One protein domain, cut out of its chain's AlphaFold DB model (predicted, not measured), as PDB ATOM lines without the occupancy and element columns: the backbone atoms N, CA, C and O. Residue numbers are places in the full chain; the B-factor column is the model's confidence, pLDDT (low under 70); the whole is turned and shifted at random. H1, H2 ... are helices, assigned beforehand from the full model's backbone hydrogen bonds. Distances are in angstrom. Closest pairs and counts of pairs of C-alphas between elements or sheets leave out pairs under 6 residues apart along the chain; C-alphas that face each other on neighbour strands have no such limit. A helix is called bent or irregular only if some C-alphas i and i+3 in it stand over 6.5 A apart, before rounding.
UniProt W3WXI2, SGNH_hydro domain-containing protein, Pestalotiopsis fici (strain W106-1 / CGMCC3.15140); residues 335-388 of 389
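Overview. This is residues 335 to 388 of the 389 residues of the protein "SGNH_hydro domain-containing protein" of Pestalotiopsis fici (strain W106-1 / CGMCC3.15140) (UniProt W3WXI2). Two long helices, H1 and then H2, meet near their ends in a corner and make a wide, open V, with H1 as one arm and H2 as the other. Each arm sticks out over most of its length, as in residues 335 to 357 and 370 to 388. The printed part has 54 residues with two named helices and no named strand, in the class all helix. It is extended, with a radius of gyration of the C-alphas of 18.2 A, and flat, spanning 52 by 33 by 6 A.

Along the chain. Find C-alpha 335 at (2.266, -42.805, -8.141); from there H1, residues 335 to 361, runs 38.6 A to C-alpha 361 at (-34.916, -32.484, -7.169). H2, residues 363 to 386, runs 35.1 A and ends at C-alpha 386 at (-29.355, -34.263, 31.257).

Arrangement. Look at Trp 359 and Leu 365, whose C-alphas are the closest of H1 and H2, 5.8 A apart. The helices only just touch, with 3 pairs of C-alphas within 8 A, and only at the corner by their tight link, Ser 362. Their lines are about perpendicular, at 74 degrees. In H1 every O i to N i+4 pair is within hydrogen-bond range; in H2, 18 of 20 are. H2 is neither bent nor irregular, but only just: C-alphas 371 and 374 are 6.1 A apart.

Size, cuts and confidence. The C-alphas farthest apart, those of Lys 335 and Leu 388, are 52.6 A apart. The printed part has no cut. In the B-factor column the mean pLDDT of the printed part is 74.4; look for values under 70 at residue 336 and residues 369 to 388.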
ATOM      1  N   LYS A 335       3.223 -43.260  -7.117       74.44
ATOM      2  CA  LYS A 335       2.266 -42.805  -8.141       74.44
ATOM      3  C   LYS A 335       0.990 -43.644  -8.162       74.44
ATOM      4  O   LYS A 335      -0.087 -43.084  -8.328       74.44
ATOM      5  N   GLN A 336       1.089 -44.959  -7.974       63.03
ATOM      6  CA  GLN A 336      -0.082 -45.840  -7.917       63.03
ATOM      7  C   GLN A 336      -0.933 -45.581  -6.668       63.03
ATOM      8  O   GLN A 336      -2.160 -45.571  -6.754       63.03
ATOM      9  N   ILE A 337      -0.300 -45.310  -5.521       77.19
ATOM     10  CA  ILE A 337      -1.002 -44.905  -4.295       77.19
ATOM     11  C   ILE A 337      -1.735 -43.577  -4.506       77.19
ATOM     12  O   ILE A 337      -2.897 -43.451  -4.122       77.19
ATOM     13  N   GLU A 338      -1.079 -42.596  -5.123       81.06
ATOM     14  CA  GLU A 338      -1.677 -41.290  -5.404       81.06
ATOM     15  C   GLU A 338      -2.849 -41.401  -6.389       81.06
ATOM     16  O   GLU A 338      -3.925 -40.862  -6.140       81.06
ATOM     17  N   TYR A 339      -2.692 -42.190  -7.454       81.75
ATOM     18  CA  TYR A 339      -3.767 -42.468  -8.404       81.75
ATOM     19  C   TYR A 339      -4.964 -43.164  -7.740       81.75
ATOM     20  O   TYR A 339      -6.114 -42.806  -7.991       81.75
ATOM     21  N   ALA A 340      -4.718 -44.132  -6.851       81.69
ATOM     22  CA  ALA A 340      -5.784 -44.805  -6.111       81.69
ATOM     23  C   ALA A 340      -6.546 -43.841  -5.184       81.69
ATOM     24  O   ALA A 340      -7.773 -43.924  -5.094       81.69
ATOM     25  N   LYS A 341      -5.844 -42.908  -4.528       87.44
ATOM     26  CA  LYS A 341      -6.474 -41.849  -3.721       87.44
ATOM     27  C   LYS A 341      -7.341 -40.926  -4.573       87.44
ATOM     28  O   LYS A 341      -8.494 -40.714  -4.220       87.44
ATOM     29  N   GLN A 342      -6.818 -40.440  -5.698       84.75
ATOM     30  CA  GLN A 342      -7.559 -39.561  -6.610       84.75
ATOM     31  C   GLN A 342      -8.812 -40.245  -7.151       84.75
ATOM     32  O   GLN A 342      -9.895 -39.677  -7.094       84.75
ATOM     33  N   LYS A 343      -8.694 -41.505  -7.571       89.25
ATOM     34  CA  LYS A 343      -9.842 -42.285  -8.032       89.25
ATOM     35  C   LYS A 343     -10.906 -42.464  -6.940       89.25
ATOM     36  O   LYS A 343     -12.095 -42.396  -7.229       89.25
ATOM     37  N   THR A 344     -10.485 -42.685  -5.692       90.88
ATOM     38  CA  THR A 344     -11.406 -42.832  -4.551       90.88
ATOM     39  C   THR A 344     -12.131 -41.514  -4.268       90.88
ATOM     40  O   THR A 344     -13.342 -41.511  -4.076       90.88
ATOM     41  N   GLU A 345     -11.411 -40.391  -4.307       90.31
ATOM     42  CA  GLU A 345     -11.977 -39.045  -4.156       90.31
ATOM     43  C   GLU A 345     -12.976 -38.716  -5.280       90.31
ATOM     44  O   GLU A 345     -14.063 -38.207  -5.022       90.31
ATOM     45  N   GLU A 346     -12.661 -39.058  -6.532       91.50
ATOM     46  CA  GLU A 346     -13.568 -38.870  -7.672       91.50
ATOM     47  C   GLU A 346     -14.855 -39.699  -7.543       91.50
ATOM     48  O   GLU A 346     -15.946 -39.209  -7.844       91.50
ATOM     49  N   GLU A 347     -14.749 -40.950  -7.084       92.62
ATOM     50  CA  GLU A 347     -15.907 -41.809  -6.821       92.62
ATOM     51  C   GLU A 347     -16.782 -41.248  -5.687       92.62
ATOM     52  O   GLU A 347     -18.011 -41.246  -5.809       92.62
ATOM     53  N   GLU A 348     -16.164 -40.707  -4.633       93.00
ATOM     54  CA  GLU A 348     -16.850 -40.054  -3.515       93.00
ATOM     55  C   GLU A 348     -17.576 -38.777  -3.958       93.00
ATOM     56  O   GLU A 348     -18.768 -38.609  -3.688       93.00
ATOM     57  N   ILE A 349     -16.894 -37.907  -4.712       90.56
ATOM     58  CA  ILE A 349     -17.472 -36.680  -5.274       90.56
ATOM     59  C   ILE A 349     -18.652 -37.017  -6.183       90.56
ATOM     60  O   ILE A 349     -19.687 -36.344  -6.122       90.56
ATOM     61  N   ARG A 350     -18.530 -38.057  -7.018       93.25
ATOM     62  CA  ARG A 350     -19.629 -38.502  -7.879       93.25
ATOM     63  C   ARG A 350     -20.824 -38.949  -7.043       93.25
ATOM     64  O   ARG A 350     -21.925 -38.458  -7.289       93.25
ATOM     65  N   ARG A 351     -20.605 -39.796  -6.029       95.88
ATOM     66  CA  ARG A 351     -21.669 -40.251  -5.122       95.88
ATOM     67  C   ARG A 351     -22.367 -39.067  -4.449       95.88
ATOM     68  O   ARG A 351     -23.585 -38.948  -4.526       95.88
ATOM     69  N   MET A 352     -21.599 -38.145  -3.867       91.19
ATOM     70  CA  MET A 352     -22.138 -36.946  -3.219       91.19
ATOM     71  C   MET A 352     -22.905 -36.047  -4.195       91.19
ATOM     72  O   MET A 352     -23.916 -35.453  -3.830       91.19
ATOM     73  N   THR A 353     -22.444 -35.929  -5.440       92.19
ATOM     74  CA  THR A 353     -23.116 -35.121  -6.467       92.19
ATOM     75  C   THR A 353     -24.458 -35.732  -6.869       92.19
ATOM     76  O   THR A 353     -25.440 -35.003  -7.012       92.19
ATOM     77  N   GLU A 354     -24.518 -37.054  -7.027       92.50
ATOM     78  CA  GLU A 354     -25.756 -37.793  -7.299       92.50
ATOM     79  C   GLU A 354     -26.752 -37.639  -6.140       92.50
ATOM     80  O   GLU A 354     -27.879 -37.194  -6.372       92.50
ATOM     81  N   GLU A 355     -26.307 -37.870  -4.898       89.62
ATOM     82  CA  GLU A 355     -27.112 -37.667  -3.682       89.62
ATOM     83  C   GLU A 355     -27.646 -36.225  -3.582       89.62
ATOM     84  O   GLU A 355     -28.826 -35.999  -3.303       89.62
ATOM     85  N   LEU A 356     -26.803 -35.219  -3.850       87.00
ATOM     86  CA  LEU A 356     -27.205 -33.811  -3.814       87.00
ATOM     87  C   LEU A 356     -28.199 -33.448  -4.919       87.00
ATOM     88  O   LEU A 356     -29.079 -32.616  -4.691       87.00
ATOM     89  N   ASN A 357     -28.069 -34.022  -6.114       89.38
ATOM     90  CA  ASN A 357     -29.003 -33.781  -7.210       89.38
ATOM     91  C   ASN A 357     -30.369 -34.406  -6.917       89.38
ATOM     92  O   ASN A 357     -31.389 -33.735  -7.096       89.38
ATOM     93  N   GLU A 358     -30.394 -35.638  -6.401       87.88
ATOM     94  CA  GLU A 358     -31.618 -36.289  -5.933       87.88
ATOM     95  C   GLU A 358     -32.290 -35.442  -4.845       87.88
ATOM     96  O   GLU A 358     -33.446 -35.035  -4.997       87.88
ATOM     97  N   TRP A 359     -31.527 -35.047  -3.820       81.12
ATOM     98  CA  TRP A 359     -32.001 -34.167  -2.753       81.12
ATOM     99  C   TRP A 359     -32.551 -32.836  -3.290       81.12
ATOM    100  O   TRP A 359     -33.646 -32.423  -2.917       81.12
ATOM    101  N   ARG A 360     -31.856 -32.163  -4.217       82.19
ATOM    102  CA  ARG A 360     -32.325 -30.899  -4.824       82.19
ATOM    103  C   ARG A 360     -33.607 -31.069  -5.633       82.19
ATOM    104  O   ARG A 360     -34.424 -30.148  -5.668       82.19
ATOM    105  N   SER A 361     -33.772 -32.207  -6.297       83.62
ATOM    106  CA  SER A 361     -34.916 -32.484  -7.169       83.62
ATOM    107  C   SER A 361     -36.161 -32.961  -6.415       83.62
ATOM    108  O   SER A 361     -37.266 -32.742  -6.902       83.62
ATOM    109  N   SER A 362     -36.009 -33.508  -5.203       83.88
ATOM    110  CA  SER A 362     -37.114 -33.973  -4.357       83.88
ATOM    111  C   SER A 362     -37.497 -32.923  -3.300       83.88
ATOM    112  O   SER A 362     -36.714 -32.626  -2.393       83.88
ATOM    113  N   PRO A 363     -38.682 -32.292  -3.387       77.88
ATOM    114  CA  PRO A 363     -39.197 -31.428  -2.323       77.88
ATOM    115  C   PRO A 363     -39.384 -32.184  -0.997       77.88
ATOM    116  O   PRO A 363     -39.072 -31.649   0.060       77.88
ATOM    117  N   GLU A 364     -39.793 -33.452  -1.065       77.25
ATOM    118  CA  GLU A 364     -40.062 -34.323   0.088       77.25
ATOM    119  C   GLU A 364     -38.786 -34.645   0.886       77.25
ATOM    120  O   GLU A 364     -38.786 -34.563   2.113       77.25
ATOM    121  N   LEU A 365     -37.663 -34.938   0.210       72.00
ATOM    122  CA  LEU A 365     -36.364 -35.145   0.874       72.00
ATOM    123  C   LEU A 365     -35.824 -33.853   1.508       72.00
ATOM    124  O   LEU A 365     -35.155 -33.895   2.545       72.00
ATOM    125  N   ARG A 366     -36.126 -32.691   0.915       75.62
ATOM    126  CA  ARG A 366     -35.751 -31.379   1.465       75.62
ATOM    127  C   ARG A 366     -36.563 -31.027   2.702       75.62
ATOM    128  O   ARG A 366     -35.982 -30.548   3.675       75.62
ATOM    129  N   GLU A 367     -37.861 -31.308   2.699       72.06
ATOM    130  CA  GLU A 367     -38.724 -31.153   3.871       72.06
ATOM    131  C   GLU A 367     -38.343 -32.136   4.986       72.06
ATOM    132  O   GLU A 367     -38.171 -31.720   6.131       72.06
ATOM    133  N   ALA A 368     -38.080 -33.406   4.658       70.00
ATOM    134  CA  ALA A 368     -37.609 -34.399   5.621       70.00
ATOM    135  C   ALA A 368     -36.270 -33.997   6.270       70.00
ATOM    136  O   ALA A 368     -36.108 -34.138   7.482       70.00
ATOM    137  N   PHE A 369     -35.319 -33.444   5.506       67.25
ATOM    138  CA  PHE A 369     -34.059 -32.927   6.055       67.25
ATOM    139  C   PHE A 369     -34.267 -31.653   6.898       67.25
ATOM    140  O   PHE A 369     -33.670 -31.514   7.969       67.25
ATOM    141  N   ALA A 370     -35.154 -30.746   6.469       65.06
ATOM    142  CA  ALA A 370     -35.533 -29.555   7.232       65.06
ATOM    143  C   ALA A 370     -36.211 -29.897   8.571       65.06
ATOM    144  O   ALA A 370     -36.045 -29.156   9.537       65.06
ATOM    145  N   ASP A 371     -36.884 -31.047   8.663       63.25
ATOM    146  CA  ASP A 371     -37.454 -31.598   9.898       63.25
ATOM    147  C   ASP A 371     -36.420 -32.304  10.797       63.25
ATOM    148  O   ASP A 371     -36.621 -32.444  12.011       63.25
ATOM    149  N   VAL A 372     -35.293 -32.745  10.230       61.25
ATOM    150  CA  VAL A 372     -34.193 -33.403  10.955       61.25
ATOM    151  C   VAL A 372     -33.286 -32.385  11.649       61.25
ATOM    152  O   VAL A 372     -32.877 -32.622  12.789       61.25
ATOM    153  N   VAL A 373     -33.013 -31.225  11.042       59.03
ATOM    154  CA  VAL A 373     -32.125 -30.197  11.629       59.03
ATOM    155  C   VAL A 373     -32.622 -29.683  13.002       59.03
ATOM    156  O   VAL A 373     -31.821 -29.632  13.942       59.03
ATOM    157  N   PRO A 374     -33.922 -29.384  13.213       59.06
ATOM    158  CA  PRO A 374     -34.464 -29.066  14.533       59.06
ATOM    159  C   PRO A 374     -34.409 -30.246  15.511       59.06
ATOM    160  O   PRO A 374     -34.212 -30.027  16.707       59.06
ATOM    161  N   LYS A 375     -34.562 -31.493  15.039       58.22
ATOM    162  CA  LYS A 375     -34.511 -32.705  15.882       58.22
ATOM    163  C   LYS A 375     -33.089 -33.024  16.356       58.22
ATOM    164  O   LYS A 375     -32.922 -33.362  17.525       58.22
ATOM    165  N   LEU A 376     -32.068 -32.836  15.516       56.38
ATOM    166  CA  LEU A 376     -30.655 -32.955  15.902       56.38
ATOM    167  C   LEU A 376     -30.241 -31.850  16.885       56.38
ATOM    168  O   LEU A 376     -29.608 -32.147  17.896       56.38
ATOM    169  N   ARG A 377     -30.685 -30.600  16.669       57.84
ATOM    170  CA  ARG A 377     -30.480 -29.501  17.633       57.84
ATOM    171  C   ARG A 377     -31.150 -29.762  18.985       57.84
ATOM    172  O   ARG A 377     -30.530 -29.508  20.009       57.84
ATOM    173  N   ARG A 378     -32.383 -30.289  18.999       58.31
ATOM    174  CA  ARG A 378     -33.104 -30.641  20.241       58.31
ATOM    175  C   ARG A 378     -32.486 -31.828  20.981       58.31
ATOM    176  O   ARG A 378     -32.574 -31.875  22.205       58.31
ATOM    177  N   ARG A 379     -31.889 -32.781  20.257       56.16
ATOM    178  CA  ARG A 379     -31.190 -33.937  20.838       56.16
ATOM    179  C   ARG A 379     -29.855 -33.523  21.460       56.16
ATOM    180  O   ARG A 379     -29.651 -33.811  22.630       56.16
ATOM    181  N   ALA A 380     -29.049 -32.730  20.749       57.06
ATOM    182  CA  ALA A 380     -27.823 -32.148  21.297       57.06
ATOM    183  C   ALA A 380     -28.103 -31.241  22.513       57.06
ATOM    184  O   ALA A 380     -27.378 -31.306  23.496       57.06
ATOM    185  N   SER A 381     -29.191 -30.453  22.500       57.88
ATOM    186  CA  SER A 381     -29.567 -29.617  23.652       57.88
ATOM    187  C   SER A 381     -30.123 -30.401  24.850       57.88
ATOM    188  O   SER A 381     -30.069 -29.892  25.964       57.88
ATOM    189  N   ARG A 382     -30.701 -31.596  24.627       56.81
ATOM    190  CA  ARG A 382     -31.180 -32.503  25.690       56.81
ATOM    191  C   ARG A 382     -30.035 -33.287  26.324       56.81
ATOM    192  O   ARG A 382     -30.004 -33.400  27.540       56.81
ATOM    193  N   GLU A 383     -29.083 -33.758  25.525       56.66
ATOM    194  CA  GLU A 383     -27.867 -34.407  26.037       56.66
ATOM    195  C   GLU A 383     -27.042 -33.429  26.893       56.66
ATOM    196  O   GLU A 383     -26.579 -33.805  27.960       56.66
ATOM    197  N   THR A 384     -26.982 -32.139  26.533       55.59
ATOM    198  CA  THR A 384     -26.323 -31.121  27.376       55.59
ATOM    199  C   THR A 384     -27.094 -30.724  28.641       55.59
ATOM    200  O   THR A 384     -26.504 -30.106  29.520       55.59
ATOM    201  N   SER A 385     -28.401 -31.000  28.747       55.31
ATOM    202  CA  SER A 385     -29.202 -30.642  29.932       55.31
ATOM    203  C   SER A 385     -29.468 -31.814  30.880       55.31
ATOM    204  O   SER A 385     -29.678 -31.571  32.064       55.31
ATOM    205  N   GLU A 386     -29.395 -33.060  30.406       52.59
ATOM    206  CA  GLU A 386     -29.355 -34.263  31.257       52.59
ATOM    207  C   GLU A 386     -27.957 -34.525  31.860       52.59
ATOM    208  O   GLU A 386     -27.850 -35.280  32.817       52.59
ATOM    209  N   GLU A 387     -26.902 -33.853  31.381       52.19
ATOM    210  CA  GLU A 387     -25.579 -33.798  32.040       52.19
ATOM    211  C   GLU A 387     -25.449 -32.676  33.098       52.19
ATOM    212  O   GLU A 387     -24.406 -32.553  33.741       52.19
ATOM    213  N   LEU A 388     -26.484 -31.843  33.296       49.97
ATOM    214  CA  LEU A 388     -26.462 -30.667  34.189       49.97
ATOM    215  C   LEU A 388     -27.542 -30.675  35.297       49.97
ATOM    216  O   LEU A 388     -27.821 -29.630  35.892       49.97
TER     217      LEU A 388